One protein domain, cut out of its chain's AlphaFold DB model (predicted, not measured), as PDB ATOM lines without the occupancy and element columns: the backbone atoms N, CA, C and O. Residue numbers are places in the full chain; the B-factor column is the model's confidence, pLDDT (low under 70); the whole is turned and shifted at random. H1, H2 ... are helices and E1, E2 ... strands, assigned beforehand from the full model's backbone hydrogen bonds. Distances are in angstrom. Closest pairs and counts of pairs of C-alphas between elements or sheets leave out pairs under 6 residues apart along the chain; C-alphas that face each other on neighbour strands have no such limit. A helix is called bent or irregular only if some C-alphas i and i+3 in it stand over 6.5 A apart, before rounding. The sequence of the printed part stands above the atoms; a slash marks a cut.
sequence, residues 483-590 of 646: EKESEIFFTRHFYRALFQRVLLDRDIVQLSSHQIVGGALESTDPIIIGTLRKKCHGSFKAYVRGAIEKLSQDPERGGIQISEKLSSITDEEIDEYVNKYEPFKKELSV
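Overview. This is residues 483 to 590 of the 646 residues of the protein "Methyltranfer_dom domain-containing protein" of Erysiphe pulchra (UniProt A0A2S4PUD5). A small cluster of crossed helices has a two-stranded hairpin, E1 and E2, reaching out from it like an arm beyond the last residues of H1. In the cluster the long helix H1 crosses the bent helix H5 and meets H3 over a few residues, while H4 folds back along H3 and the short H2 sits at a corner with H3. The printed part has 108 residues with five named helices and two named strands, in the order H1, E1, E2, H2, H3, H4, H5; the one sheet, E1 - E2, is antiparallel, and the class is mostly helix. The whole is compact, with a radius of gyration of the C-alphas of 14.7 A, and spans 43 by 39 by 25 A, the arm making much of the longest span.

Arrangement. The sheet is a hairpin of E1, residues 511 to 516, and E2, residues 519 to 524, antiparallel at 151 degrees. N 512 and O 523 are 2.7 A apart and N 521 and O 514 are 2.9 A apart, both within hydrogen-bond range. Between H1, residues 483 to 505, and E2 there is 1 pair of C-alphas within 8 A, the closest C-alphas being those of Leu 504 and Thr 524, 7.3 A apart. H5, residues 571 to 590, was assigned as one helix by its hydrogen bonds but is bent, with C-alphas 580 and 583 7.2 A apart; its arms H5a, residues 571 to 580, and H5b, residues 583 to 590, stand at a steep tilt of 62 degrees. H5b is itself irregular, with C-alphas 583 and 586 6.7 A apart. With residues 490 to 494 alone, H1 touches H5b at a steep tilt of 57 degrees, opposite ways; the closest C-alphas are those of Phe 490 and Ser 589, 6.0 A apart. With residues 498 to 502 alone, H1 only just touches H5a, with 3 pairs of C-alphas within 8 A, the closest being Leu 498 and Tyr 577 at 7.5 A. H3, residues 540 to 551, is the hub and only just touches H1, with 3 pairs of C-alphas within 8 A, the closest being Tyr 495 and Phe 540 at 6.0 A. H3 touches H5a with residues 540 to 541 alone, at a steep tilt of 62 degrees; the closest C-alphas are those of Lys 541 and Ile 574, 6.4 A apart. H3 and H4, residues 559 to 566, form a helical hairpin at a shallow tilt of 30 degrees, with the C-alphas of Leu 551 and Gly 559 closest at 5.4 A. H2, residues 534 to 537, touches H3 only at the corner, the C-alphas of Cys 536 and Tyr 543 being closest at 4.5 A. In H1, H3, H4 and H5a every O i to N i+4 pair is within hydrogen-bond range, in H5b 3 of 4; H2 is too short for such a pair.

Along the chain. E1 measures 15.4 A and E2 16.6 A from first to last C-alpha. H1 measures 32.4 A, from C-alpha 483 at (113.061, 73.558, 57.735) to C-alpha 505 at (134.872, 97.369, 60.932). H3 measures 16.1 A, H5a 14.4 A, H5b 12.6 A, H4 10.2 A and H2 5.7 A. H5b ends at C-alpha 590, at (126.208, 74.391, 55.288).

Size, cuts and confidence. The two C-alphas farthest apart are those of Val 517 and Lys 535, at 42.8 A. The printed part has no cut and no long link. Mean pLDDT of the printed part is 82.0; residues 512 to 526 and 555 to 561 are under 70.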
ATOM      1  N   GLU A 483     112.646  72.490  58.653       88.69
ATOM      2  CA  GLU A 483     113.061  73.558  57.735       88.69
ATOM      3  C   GLU A 483     112.806  74.951  58.331       88.69
ATOM      4  O   GLU A 483     113.702  75.792  58.393       88.69
ATOM      5  N   LYS A 484     111.607  75.167  58.883       89.50
ATOM      6  CA  LYS A 484     111.219  76.441  59.498       89.50
ATOM      7  C   LYS A 484     112.088  76.807  60.704       89.50
ATOM      8  O   LYS A 484     112.465  77.967  60.866       89.50
ATOM      9  N   GLU A 485     112.367  75.848  61.585       88.38
ATOM     10  CA  GLU A 485     113.217  76.098  62.755       88.38
ATOM     11  C   GLU A 485     114.668  76.341  62.347       88.38
ATOM     12  O   GLU A 485     115.304  77.233  62.910       88.38
ATOM     13  N   SER A 486     115.150  75.609  61.342       89.75
ATOM     14  CA  SER A 486     116.483  75.768  60.760       89.75
ATOM     15  C   SER A 486     116.657  77.156  60.151       89.75
ATOM     16  O   SER A 486     117.621  77.842  60.472       89.75
ATOM     17  N   GLU A 487     115.693  77.633  59.363       89.69
ATOM     18  CA  GLU A 487     115.765  78.958  58.739       89.69
ATOM     19  C   GLU A 487     115.816  80.083  59.785       89.69
ATOM     20  O   GLU A 487     116.647  80.994  59.715       89.69
ATOM     21  N   ILE A 488     114.981  79.986  60.828       90.50
ATOM     22  CA  ILE A 488     115.013  80.924  61.959       90.50
ATOM     23  C   ILE A 488     116.356  80.834  62.688       90.50
ATOM     24  O   ILE A 488     116.919  81.856  63.086       90.50
ATOM     25  N   PHE A 489     116.866  79.622  62.901       90.62
ATOM     26  CA  PHE A 489     118.134  79.386  63.571       90.62
ATOM     27  C   PHE A 489     119.295  80.013  62.791       90.62
ATOM     28  O   PHE A 489     120.013  80.842  63.358       90.62
ATOM     29  N   PHE A 490     119.451  79.704  61.504       91.94
ATOM     30  CA  PHE A 490     120.541  80.226  60.682       91.94
ATOM     31  C   PHE A 490     120.443  81.728  60.481       91.94
ATOM     32  O   PHE A 490     121.458  82.403  60.595       91.94
ATOM     33  N   THR A 491     119.242  82.287  60.320       92.50
ATOM     34  CA  THR A 491     119.058  83.746  60.260       92.50
ATOM     35  C   THR A 491     119.555  84.436  61.536       92.50
ATOM     36  O   THR A 491     120.230  85.462  61.480       92.50
ATOM     37  N   ARG A 492     119.311  83.856  62.720       92.12
ATOM     38  CA  ARG A 492     119.837  84.408  63.982       92.12
ATOM     39  C   ARG A 492     121.357  84.328  64.074       92.12
ATOM     40  O   ARG A 492     121.974  85.247  64.610       92.12
ATOM     41  N   HIS A 493     121.944  83.235  63.595       90.81
ATOM     42  CA  HIS A 493     123.392  83.033  63.597       90.81
ATOM     43  C   HIS A 493     124.078  83.939  62.568       90.81
ATOM     44  O   HIS A 493     125.100  84.540  62.888       90.81
ATOM     45  N   PHE A 494     123.451  84.130  61.407       93.69
ATOM     46  CA  PHE A 494     123.825  85.106  60.394       93.69
ATOM     47  C   PHE A 494     123.851  86.521  60.973       93.69
ATOM     48  O   PHE A 494     124.904  87.149  60.966       93.69
ATOM     49  N   TYR A 495     122.761  86.986  61.595       94.62
ATOM     50  CA  TYR A 495     122.736  88.304  62.245       94.62
ATOM     51  C   TYR A 495     123.799  88.437  63.335       94.62
ATOM     52  O   TYR A 495     124.427  89.484  63.474       94.62
ATOM     53  N   ARG A 496     124.038  87.373  64.108       91.50
ATOM     54  CA  ARG A 496     125.046  87.392  65.167       91.50
ATOM     55  C   ARG A 496     126.472  87.514  64.617       91.50
ATOM     56  O   ARG A 496     127.260  88.266  65.193       91.50
ATOM     57  N   ALA A 497     126.789  86.786  63.547       90.62
ATOM     58  CA  ALA A 497     128.079  86.840  62.860       90.62
ATOM     59  C   ALA A 497     128.267  88.173  62.120       90.62
ATOM     60  O   ALA A 497     129.320  88.795  62.228       90.62
ATOM     61  N   LEU A 498     127.227  88.655  61.434       93.44
ATOM     62  CA  LEU A 498     127.255  89.921  60.707       93.44
ATOM     63  C   LEU A 498     127.428  91.106  61.658       93.44
ATOM     64  O   LEU A 498     128.243  91.985  61.409       93.44
ATOM     65  N   PHE A 499     126.750  91.094  62.808       92.69
ATOM     66  CA  PHE A 499     126.969  92.114  63.829       92.69
ATOM     67  C   PHE A 499     128.404  92.090  64.371       92.69
ATOM     68  O   PHE A 499     128.978  93.146  64.610       92.69
ATOM     69  N   GLN A 500     129.025  90.914  64.514       89.31
ATOM     70  CA  GLN A 500     130.443  90.837  64.879       89.31
ATOM     71  C   GLN A 500     131.348  91.486  63.824       89.31
ATOM     72  O   GLN A 500     132.325  92.137  64.186       89.31
ATOM     73  N   ARG A 501     131.011  91.356  62.536       90.19
ATOM     74  CA  ARG A 501     131.723  92.056  61.465       90.19
ATOM     75  C   ARG A 501     131.565  93.575  61.563       90.19
ATOM     76  O   ARG A 501     132.567  94.273  61.493       90.19
ATOM     77  N   VAL A 502     130.356  94.075  61.824       91.62
ATOM     78  CA  VAL A 502     130.124  95.514  62.065       91.62
ATOM     79  C   VAL A 502     130.971  96.025  63.236       91.62
ATOM     80  O   VAL A 502     131.561  97.097  63.151       91.62
ATOM     81  N   LEU A 503     131.069  95.252  64.323       88.62
ATOM     82  CA  LEU A 503     131.910  95.602  65.473       88.62
ATOM     83  C   LEU A 503     133.400  95.673  65.113       88.62
ATOM     84  O   LEU A 503     134.112  96.517  65.653       88.62
ATOM     85  N   LEU A 504     133.866  94.789  64.228       88.00
ATOM     86  CA  LEU A 504     135.250  94.774  63.759       88.00
ATOM     87  C   LEU A 504     135.545  95.979  62.861       88.00
ATOM     88  O   LEU A 504     136.509  96.687  63.109       88.00
ATOM     89  N   ASP A 505     134.690  96.250  61.872       90.00
ATOM     90  CA  ASP A 505     134.872  97.369  60.932       90.00
ATOM     91  C   ASP A 505     134.749  98.750  61.616       90.00
ATOM     92  O   ASP A 505     135.145  99.765  61.049       90.00
ATOM     93  N   ARG A 506     134.200  98.800  62.839       87.81
ATOM     94  CA  ARG A 506     134.100 100.003  63.688       87.81
ATOM     95  C   ARG A 506     135.191 100.084  64.763       87.81
ATOM     96  O   ARG A 506     135.087 100.916  65.666       87.81
ATOM     97  N   ASP A 507     136.199  99.214  64.726       84.94
ATOM     98  CA  ASP A 507     137.284  99.153  65.714       84.94
ATOM     99  C   ASP A 507     136.784  99.025  67.167       84.94
ATOM    100  O   ASP A 507     137.332  99.634  68.092       84.94
ATOM    101  N   ILE A 508     135.680  98.301  67.380       82.62
ATOM    102  CA  ILE A 508     135.173  97.969  68.724       82.62
ATOM    103  C   ILE A 508     135.786  96.651  69.197       82.62
ATOM    104  O   ILE A 508     136.026  96.462  70.386       82.62
ATOM    105  N   VAL A 509     136.057  95.739  68.265       80.31
ATOM    106  CA  VAL A 509     136.802  94.500  68.513       80.31
ATOM    107  C   VAL A 509     138.013  94.460  67.598       80.31
ATOM    108  O   VAL A 509     137.946  94.946  66.472       80.31
ATOM    109  N   GLN A 510     139.104  93.853  68.055       78.31
ATOM    110  CA  GLN A 510     140.318  93.692  67.257       78.31
ATOM    111  C   GLN A 510     140.510  92.233  66.848       78.31
ATOM    112  O   GLN A 510     140.035  91.323  67.530       78.31
ATOM    113  N   LEU A 511     141.196  92.014  65.724       75.44
ATOM    114  CA  LEU A 511     141.651  90.693  65.297       75.44
ATOM    115  C   LEU A 511     142.918  90.318  66.076       75.44
ATOM    116  O   LEU A 511     143.995  90.855  65.831       75.44
ATOM    117  N   SER A 512     142.793  89.377  67.002       68.75
ATOM    118  CA  SER A 512     143.910  88.718  67.664       68.75
ATOM    119  C   SER A 512     144.349  87.488  66.867       68.75
ATOM    120  O   SER A 512     143.531  86.673  66.431       68.75
ATOM    121  N   SER A 513     145.662  87.355  66.671       62.78
ATOM    122  CA  SER A 513     146.284  86.154  66.108       62.78
ATOM    123  C   SER A 513     146.827  85.295  67.242       62.78
ATOM    124  O   SER A 513     147.680  85.739  68.009       62.78
ATOM    125  N   HIS A 514     146.344  84.062  67.361       58.31
ATOM    126  CA  HIS A 514     146.905  83.080  68.287       58.31
ATOM    127  C   HIS A 514     147.647  82.002  67.501       58.31
ATOM    128  O   HIS A 514     147.095  81.421  66.566       58.31
ATOM    129  N   GLN A 515     148.903  81.736  67.870       48.19
ATOM    130  CA  GLN A 515     149.659  80.621  67.300       48.19
ATOM    131  C   GLN A 515     149.122  79.299  67.862       48.19
ATOM    132  O   GLN A 515     148.995  79.141  69.076       48.19
ATOM    133  N   ILE A 516     148.808  78.358  66.976       51.03
ATOM    134  CA  ILE A 516     148.428  76.982  67.310       51.03
ATOM    135  C   ILE A 516     149.346  76.012  66.563       51.03
ATOM    136  O   ILE A 516     149.916  76.342  65.521       51.03
ATOM    137  N   VAL A 517     149.500  74.789  67.073       37.19
ATOM    138  CA  VAL A 517     150.214  73.743  66.327       37.19
ATOM    139  C   VAL A 517     149.449  73.473  65.027       37.19
ATOM    140  O   VAL A 517     148.302  73.035  65.070       37.19
ATOM    141  N   GLY A 518     150.069  73.787  63.884       37.88
ATOM    142  CA  GLY A 518     149.464  73.665  62.552       37.88
ATOM    143  C   GLY A 518     148.976  74.973  61.903       37.88
ATOM    144  O   GLY A 518     148.465  74.912  60.790       37.88
ATOM    145  N   GLY A 519     149.139  76.149  62.534       46.22
ATOM    146  CA  GLY A 519     148.857  77.446  61.891       46.22
ATOM    147  C   GLY A 519     148.646  78.627  62.849       46.22
ATOM    148  O   GLY A 519     148.749  78.497  64.064       46.22
ATOM    149  N   ALA A 520     148.327  79.804  62.306       44.53
ATOM    150  CA  ALA A 520     147.854  80.951  63.085       44.53
ATOM    151  C   ALA A 520     146.330  81.045  62.973       44.53
ATOM    152  O   ALA A 520     145.782  80.981  61.872       44.53
ATOM    153  N   LEU A 521     145.636  81.194  64.103       57.72
ATOM    154  CA  LEU A 521     144.197  81.405  64.103       57.72
ATOM    155  C   LEU A 521     143.859  82.864  64.415       57.72
ATOM    156  O   LEU A 521     144.027  83.325  65.542       57.72
ATOM    157  N   GLU A 522     143.303  83.554  63.421       63.19
ATOM    158  CA  GLU A 522     142.786  84.916  63.562       63.19
ATOM    159  C   GLU A 522     141.365  84.914  64.156       63.19
ATOM    160  O   GLU A 522     140.480  84.150  63.742       63.19
ATOM    161  N   SER A 523     141.129  85.755  65.160       67.88
ATOM    162  CA  SER A 523     139.896  85.813  65.946       67.88
ATOM    163  C   SER A 523     139.569  87.234  66.358       67.88
ATOM    164  O   SER A 523     140.461  87.942  66.783       67.88
ATOM    165  N   THR A 524     138.295  87.624  66.388       68.19
ATOM    166  CA  THR A 524     137.914  88.862  67.090       68.19
ATOM    167  C   THR A 524     137.623  88.622  68.570       68.19
ATOM    168  O   THR A 524     137.127  87.545  68.925       68.19
ATOM    169  N   ASP A 525     137.794  89.632  69.420       67.75
ATOM    170  CA  ASP A 525     137.341  89.570  70.818       67.75
ATOM    171  C   ASP A 525     135.810  89.386  70.915       67.75
ATOM    172  O   ASP A 525     135.045  89.971  70.135       67.75
ATOM    173  N   PRO A 526     135.295  88.515  71.808       65.81
ATOM    174  CA  PRO A 526     133.857  88.311  71.944       65.81
ATOM    175  C   PRO A 526     133.190  89.453  72.714       65.81
ATOM    176  O   PRO A 526     133.520  89.711  73.865       65.81
ATOM    177  N   ILE A 527     132.123  90.016  72.148       75.06
ATOM    178  CA  ILE A 527     131.178  90.837  72.917       75.06
ATOM    179  C   ILE A 527     129.983  89.986  73.331       75.06
ATOM    180  O   ILE A 527     129.358  89.339  72.493       75.06
ATOM    181  N   ILE A 528     129.618  89.981  74.612       75.31
ATOM    182  CA  ILE A 528     128.541  89.128  75.134       75.31
ATOM    183  C   ILE A 528     127.217  89.881  75.155       75.31
ATOM    184  O   ILE A 528     126.904  90.608  76.091       75.31
ATOM    185  N   ILE A 529     126.393  89.621  74.144       77.00
ATOM    186  CA  ILE A 529     125.064  90.235  74.005       77.00
ATOM    187  C   ILE A 529     124.019  89.513  74.873       77.00
ATOM    188  O   ILE A 529     123.077  90.115  75.384       77.00
ATOM    189  N   GLY A 530     124.154  88.195  75.058       76.56
ATOM    190  CA  GLY A 530     123.115  87.350  75.659       76.56
ATOM    191  C   GLY A 530     121.827  87.295  74.818       76.56
ATOM    192  O   GLY A 530     121.824  87.616  73.633       76.56
ATOM    193  N   THR A 531     120.710  86.887  75.425       82.62
ATOM    194  CA  THR A 531     119.426  86.732  74.713       82.62
ATOM    195  C   THR A 531     118.780  88.084  74.394       82.62
ATOM    196  O   THR A 531     118.619  88.916  75.292       82.62
ATOM    197  N   LEU A 532     118.383  88.289  73.134       87.19
ATOM    198  CA  LEU A 532     117.589  89.439  72.682       87.19
ATOM    199  C   LEU A 532     116.091  89.095  72.626       87.19
ATOM    200  O   LEU A 532     115.692  87.929  72.618       87.19
ATOM    201  N   ARG A 533     115.235  90.124  72.606       88.12
ATOM    202  CA  ARG A 533     113.776  89.949  72.484       88.12
ATOM    203  C   ARG A 533     113.434  89.394  71.096       88.12
ATOM    204  O   ARG A 533     114.061  89.771  70.114       88.12
ATOM    205  N   LYS A 534     112.378  88.572  70.982       87.19
ATOM    206  CA  LYS A 534     111.974  87.934  69.704       87.19
ATOM    207  C   LYS A 534     111.836  88.925  68.538       87.19
ATOM    208  O   LYS A 534     112.279  88.616  67.440       87.19
ATOM    209  N   LYS A 535     111.291  90.121  68.798       90.69
ATOM    210  CA  LYS A 535     111.127  91.196  67.802       90.69
ATOM    211  C   LYS A 535     112.444  91.665  67.166       90.69
ATOM    212  O   LYS A 535     112.444  92.067  66.012       90.69
ATOM    213  N   CYS A 536     113.562  91.559  67.885       90.75
ATOM    214  CA  CYS A 536     114.883  91.949  67.389       90.75
ATOM    215  C   CYS A 536     115.397  91.005  66.294       90.75
ATOM    216  O   CYS A 536     116.370  91.322  65.636       90.75
ATOM    217  N   HIS A 537     114.774  89.844  66.084       88.75
ATOM    218  CA  HIS A 537     115.191  88.894  65.051       88.75
ATOM    219  C   HIS A 537     114.360  88.999  63.763       88.75
ATOM    220  O   HIS A 537     114.506  88.143  62.898       88.75
ATOM    221  N   GLY A 538     113.480  90.002  63.640       90.44
ATOM    222  CA  GLY A 538     112.669  90.202  62.434       90.44
ATOM    223  C   GLY A 538     113.468  90.726  61.237       90.44
ATOM    224  O   GLY A 538     113.191  90.347  60.108       90.44
ATOM    225  N   SER A 539     114.484  91.554  61.480       94.94
ATOM    226  CA  SER A 539     115.396  92.089  60.464       94.94
ATOM    227  C   SER A 539     116.766  92.355  61.080       94.94
ATOM    228  O   SER A 539     116.877  92.496  62.305       94.94
ATOM    229  N   PHE A 540     117.806  92.467  60.251       95.25
ATOM    230  CA  PHE A 540     119.138  92.803  60.753       95.25
ATOM    231  C   PHE A 540     119.164  94.190  61.419       95.25
ATOM    232  O   PHE A 540     119.730  94.330  62.499       95.25
ATOM    233  N   LYS A 541     118.436  95.181  60.885       94.75
ATOM    234  CA  LYS A 541     118.254  96.496  61.533       94.75
ATOM    235  C   LYS A 541     117.715  96.373  62.956       94.75
ATOM    236  O   LYS A 541     118.304  96.894  63.900       94.75
ATOM    237  N   ALA A 542     116.617  95.634  63.132       93.81
ATOM    238  CA  ALA A 542     116.020  95.422  64.449       93.81
ATOM    239  C   ALA A 542     116.977  94.688  65.405       93.81
ATOM    240  O   ALA A 542     116.955  94.937  66.616       93.81
ATOM    241  N   TYR A 543     117.823  93.807  64.864       94.69
ATOM    242  CA  TYR A 543     118.849  93.099  65.618       94.69
ATOM    243  C   TYR A 543     119.932  94.055  66.116       94.69
ATOM    244  O   TYR A 543     120.199  94.082  67.315       94.69
ATOM    245  N   VAL A 544     120.501  94.870  65.221       92.88
ATOM    246  CA  VAL A 544     121.545  95.861  65.529       92.88
ATOM    247  C   VAL A 544     121.050  96.853  66.576       92.88
ATOM    248  O   VAL A 544     121.690  97.014  67.613       92.88
ATOM    249  N   ARG A 545     119.871  97.458  66.376       91.81
ATOM    250  CA  ARG A 545     119.307  98.433  67.328       91.81
ATOM    251  C   ARG A 545     119.057  97.809  68.703       91.81
ATOM    252  O   ARG A 545     119.417  98.401  69.716       91.81
ATOM    253  N   GLY A 546     118.508  96.592  68.748       90.88
ATOM    254  CA  GLY A 546     118.293  95.870  70.005       90.88
ATOM    255  C   GLY A 546     119.589  95.430  70.694       90.88
ATOM    256  O   GLY A 546     119.644  95.383  71.922       90.88
ATOM    257  N   ALA A 547     120.633  95.108  69.925       89.75
ATOM    258  CA  ALA A 547     121.954  94.793  70.458       89.75
ATOM    259  C   ALA A 547     122.626  96.038  71.050       89.75
ATOM    260  O   ALA A 547     123.117  95.963  72.171       89.75
ATOM    261  N   ILE A 548     122.586  97.178  70.348       88.62
ATOM    262  CA  ILE A 548     123.115  98.462  70.833       88.62
ATOM    263  C   ILE A 548     122.395  98.881  72.116       88.62
ATOM    264  O   ILE A 548     123.058  99.115  73.117       88.62
ATOM    265  N   GLU A 549     121.055  98.888  72.133       87.94
ATOM    266  CA  GLU A 549     120.263  99.241  73.326       87.94
ATOM    267  C   GLU A 549     120.707  98.441  74.556       87.94
ATOM    268  O   GLU A 549     120.859  98.990  75.645       87.94
ATOM    269  N   LYS A 550     120.948  97.139  74.375       86.25
ATOM    270  CA  LYS A 550     121.339  96.247  75.461       86.25
ATOM    271  C   LYS A 550     122.793  96.431  75.895       86.25
ATOM    272  O   LYS A 550     123.072  96.384  77.086       86.25
ATOM    273  N   LEU A 551     123.707  96.586  74.943       83.50
ATOM    274  CA  LEU A 551     125.138  96.707  75.218       83.50
ATOM    275  C   LEU A 551     125.500  98.076  75.802       83.50
ATOM    276  O   LEU A 551     126.346  98.148  76.683       83.50
ATOM    277  N   SER A 552     124.818  99.145  75.387       81.12
ATOM    278  CA  SER A 552     125.016 100.491  75.940       81.12
ATOM    279  C   SER A 552     124.608 100.608  77.413       81.12
ATOM    280  O   SER A 552     125.046 101.521  78.100       81.12
ATOM    281  N   GLN A 553     123.773  99.690  77.911       78.25
ATOM    282  CA  GLN A 553     123.356  99.626  79.318       78.25
ATOM    283  C   GLN A 553     124.341  98.849  80.209       78.25
ATOM    284  O   GLN A 553     124.094  98.738  81.407       78.25
ATOM    285  N   ASP A 554     125.424  98.300  79.647       70.31
ATOM    286  CA  ASP A 554     126.415  97.483  80.354       70.31
ATOM    287  C   ASP A 554     127.781  98.211  80.401       70.31
ATOM    288  O   ASP A 554     128.561  98.139  79.442       70.31
ATOM    289  N   PRO A 555     128.086  98.948  81.491       60.62
ATOM    290  CA  PRO A 555     129.315  99.735  81.605       60.62
ATOM    291  C   PRO A 555     130.585  98.875  81.605       60.62
ATOM    292  O   PRO A 555     131.620  99.320  81.116       60.62
ATOM    293  N   GLU A 556     130.513  97.639  82.112       61.31
ATOM    294  CA  GLU A 556     131.671  96.745  82.248       61.31
ATOM    295  C   GLU A 556     132.102  96.108  80.918       61.31
ATOM    296  O   GLU A 556     133.223  95.622  80.796       61.31
ATOM    297  N   ARG A 557     131.235  96.112  79.895       62.69
ATOM    298  CA  ARG A 557     131.477  95.434  78.605       62.69
ATOM    299  C   ARG A 557     131.682  96.383  77.428       62.69
ATOM    300  O   ARG A 557     131.366  96.036  76.291       62.69
ATOM    301  N   GLY A 558     132.204  97.579  77.694       58.78
ATOM    302  CA  GLY A 558     132.496  98.568  76.653       58.78
ATOM    303  C   GLY A 558     131.272  99.356  76.180       58.78
ATOM    304  O   GLY A 558     131.293  99.897  75.075       58.78
ATOM    305  N   GLY A 559     130.214  99.454  77.002       65.81
ATOM    306  CA  GLY A 559     128.983 100.183  76.671       65.81
ATOM    307  C   GLY A 559     129.217 101.630  76.213       65.81
ATOM    308  O   GLY A 559     128.523 102.092  75.311       65.81
ATOM    309  N   ILE A 560     130.250 102.304  76.738       62.91
ATOM    310  CA  ILE A 560     130.649 103.659  76.320       62.91
ATOM    311  C   ILE A 560     131.144 103.661  74.863       62.91
ATOM    312  O   ILE A 560     130.552 104.339  74.028       62.91
ATOM    313  N   GLN A 561     132.134 102.828  74.519       68.94
ATOM    314  CA  GLN A 561     132.676 102.732  73.152       68.94
ATOM    315  C   GLN A 561     131.618 102.294  72.132       68.94
ATOM    316  O   GLN A 561     131.588 102.787  71.009       68.94
ATOM    317  N   ILE A 562     130.724 101.383  72.527       74.12
ATOM    318  CA  ILE A 562     129.596 100.938  71.701       74.12
ATOM    319  C   ILE A 562     128.628 102.100  71.469       74.12
ATOM    320  O   ILE A 562     128.230 102.341  70.331       74.12
ATOM    321  N   SER A 563     128.277 102.851  72.514       71.06
ATOM    322  CA  SER A 563     127.382 104.003  72.385       71.06
ATOM    323  C   SER A 563     127.986 105.129  71.537       71.06
ATOM    324  O   SER A 563     127.281 105.712  70.721       71.06
ATOM    325  N   GLU A 564     129.290 105.386  71.635       75.62
ATOM    326  CA  GLU A 564     129.975 106.424  70.856       75.62
ATOM    327  C   GLU A 564     130.160 106.021  69.387       75.62
ATOM    328  O   GLU A 564     129.859 106.805  68.490       75.62
ATOM    329  N   LYS A 565     130.606 104.786  69.116       79.12
ATOM    330  CA  LYS A 565     130.976 104.343  67.760       79.12
ATOM    331  C   LYS A 565     129.821 103.755  66.937       79.12
ATOM    332  O   LYS A 565     129.926 103.665  65.709       79.12
ATOM    333  N   LEU A 566     128.728 103.325  67.578       79.62
ATOM    334  CA  LEU A 566     127.557 102.746  66.899       79.62
ATOM    335  C   LEU A 566     126.284 103.589  67.002       79.62
ATOM    336  O   LEU A 566     125.315 103.250  66.330       79.62
ATOM    337  N   SER A 567     126.239 104.675  67.780       71.06
ATOM    338  CA  SER A 567     125.048 105.550  67.794       71.06
ATOM    339  C   SER A 567     124.779 106.209  66.439       71.06
ATOM    340  O   SER A 567     123.622 106.443  66.100       71.06
ATOM    341  N   SER A 568     125.829 106.439  65.648       77.12
ATOM    342  CA  SER A 568     125.774 107.083  64.335       77.12
ATOM    343  C   SER A 568     125.493 106.140  63.162       77.12
ATOM    344  O   SER A 568     125.365 106.625  62.043       77.12
ATOM    345  N   ILE A 569     125.402 104.817  63.375       87.50
ATOM    346  CA  ILE A 569     125.158 103.881  62.267       87.50
ATOM    347  C   ILE A 569     123.783 104.145  61.637       87.50
ATOM    348  O   ILE A 569     122.760 104.121  62.339       87.50
ATOM    349  N   THR A 570     123.755 104.409  60.332       91.44
ATOM    350  CA  THR A 570     122.509 104.672  59.595       91.44
ATOM    351  C   THR A 570     121.834 103.369  59.177       91.44
ATOM    352  O   THR A 570     122.427 102.290  59.229       91.44
ATOM    353  N   ASP A 571     120.557 103.437  58.807       91.81
ATOM    354  CA  ASP A 571     119.837 102.249  58.345       91.81
ATOM    355  C   ASP A 571     120.319 101.809  56.954       91.81
ATOM    356  O   ASP A 571     120.317 100.613  56.666       91.81
ATOM    357  N   GLU A 572     120.782 102.758  56.138       93.31
ATOM    358  CA  GLU A 572     121.389 102.533  54.827       93.31
ATOM    359  C   GLU A 572     122.713 101.770  54.964       93.31
ATOM    360  O   GLU A 572     122.898 100.747  54.309       93.31
ATOM    361  N   GLU A 573     123.587 102.189  55.886       92.88
ATOM    362  CA  GLU A 573     124.838 101.479  56.184       92.88
ATOM    363  C   GLU A 573     124.565 100.038  56.641       92.88
ATOM    364  O   GLU A 573     125.250  99.104  56.228       92.88
ATOM    365  N   ILE A 574     123.550  99.826  57.487       93.75
ATOM    366  CA  ILE A 574     123.163  98.479  57.932       93.75
ATOM    367  C   ILE A 574     122.711  97.619  56.742       93.75
ATOM    368  O   ILE A 574     123.064  96.438  56.683       93.75
ATOM    369  N   ASP A 575     121.950  98.184  55.805       94.25
ATOM    370  CA  ASP A 575     121.491  97.472  54.608       94.25
ATOM    371  C   ASP A 575     122.643  97.118  53.662       94.25
ATOM    372  O   ASP A 575     122.646  96.030  53.086       94.25
ATOM    373  N   GLU A 576     123.664  97.971  53.548       95.38
ATOM    374  CA  GLU A 576     124.877  97.661  52.783       95.38
ATOM    375  C   GLU A 576     125.583  96.403  53.311       95.38
ATOM    376  O   GLU A 576     125.982  95.540  52.520       95.38
ATOM    377  N   TYR A 577     125.677  96.236  54.637       94.38
ATOM    378  CA  TYR A 577     126.209  95.005  55.236       94.38
ATOM    379  C   TYR A 577     125.371  93.779  54.876       94.38
ATOM    380  O   TYR A 577     125.935  92.735  54.548       94.38
ATOM    381  N   VAL A 578     124.041  93.883  54.920       94.81
ATOM    382  CA  VAL A 578     123.163  92.768  54.536       94.81
ATOM    383  C   VAL A 578     123.392  92.413  53.072       94.81
ATOM    384  O   VAL A 578     123.735  91.273  52.780       94.81
ATOM    385  N   ASN A 579     123.315  93.385  52.163       95.06
ATOM    386  CA  ASN A 579     123.484  93.159  50.726       95.06
ATOM    387  C   ASN A 579     124.840  92.523  50.390       95.06
ATOM    388  O   ASN A 579     124.921  91.637  49.538       95.06
ATOM    389  N   LYS A 580     125.903  92.938  51.085       93.81
ATOM    390  CA  LYS A 580     127.252  92.399  50.894       93.81
ATOM    391  C   LYS A 580     127.405  90.967  51.411       93.81
ATOM    392  O   LYS A 580     128.120  90.183  50.788       93.81
ATOM    393  N   TYR A 581     126.791  90.628  52.548       92.56
ATOM    394  CA  TYR A 581     127.056  89.364  53.244       92.56
ATOM    395  C   TYR A 581     125.958  88.299  53.120       92.56
ATOM    396  O   TYR A 581     126.245  87.123  53.354       92.56
ATOM    397  N   GLU A 582     124.740  88.659  52.710       91.81
ATOM    398  CA  GLU A 582     123.624  87.723  52.501       91.81
ATOM    399  C   GLU A 582     123.995  86.542  51.581       91.81
ATOM    400  O   GLU A 582     123.676  85.406  51.945       91.81
ATOM    401  N   PRO A 583     124.751  86.716  50.470       90.62
ATOM    402  CA  PRO A 583     125.166  85.585  49.634       90.62
ATOM    403  C   PRO A 583     125.974  84.515  50.390       90.62
ATOM    404  O   PRO A 583     125.908  83.330  50.064       90.62
ATOM    405  N   PHE A 584     126.698  84.903  51.447       89.75
ATOM    406  CA  PHE A 584     127.503  83.998  52.274       89.75
ATOM    407  C   PHE A 584     126.721  83.388  53.447       89.75
ATOM    408  O   PHE A 584     127.279  82.612  54.229       89.75
ATOM    409  N   LYS A 585     125.427  83.696  53.603       91.88
ATOM    410  CA  LYS A 585     124.560  83.031  54.591       91.88
ATOM    411  C   LYS A 585     124.484  81.525  54.331       91.88
ATOM    412  O   LYS A 585     124.495  80.737  55.274       91.88
ATOM    413  N   LYS A 586     124.486  81.111  53.059       91.50
ATOM    414  CA  LYS A 586     124.458  79.691  52.675       91.50
ATOM    415  C   LYS A 586     125.699  78.935  53.154       91.50
ATOM    416  O   LYS A 586     125.574  77.848  53.708       91.50
ATOM    417  N   GLU A 587     126.880  79.537  53.022       92.38
ATOM    418  CA  GLU A 587     128.142  78.961  53.511       92.38
ATOM    419  C   GLU A 587     128.103  78.691  55.029       92.38
ATOM    420  O   GLU A 587     128.582  77.653  55.500       92.38
ATOM    421  N   LEU A 588     127.479  79.599  55.788       91.62
ATOM    422  CA  LEU A 588     127.255  79.466  57.230       91.62
ATOM    423  C   LEU A 588     126.322  78.296  57.546       91.62
ATOM    424  O   LEU A 588     126.676  77.446  58.368       91.62
ATOM    425  N   SER A 589     125.170  78.213  56.877       92.56
ATOM    426  CA  SER A 589     124.192  77.136  57.087       92.56
ATOM    427  C   SER A 589     124.767  75.754  56.772       92.56
ATOM    428  O   SER A 589     124.569  74.811  57.543       92.56
ATOM    429  N   VAL A 590     125.538  75.638  55.686       93.62
ATOM    430  CA  VAL A 590     126.208  74.391  55.288       93.62
ATOM    431  C   VAL A 590     127.250  73.979  56.323       93.62
ATOM    432  O   VAL A 590     127.226  72.849  56.811       93.62
TER     433      VAL A 590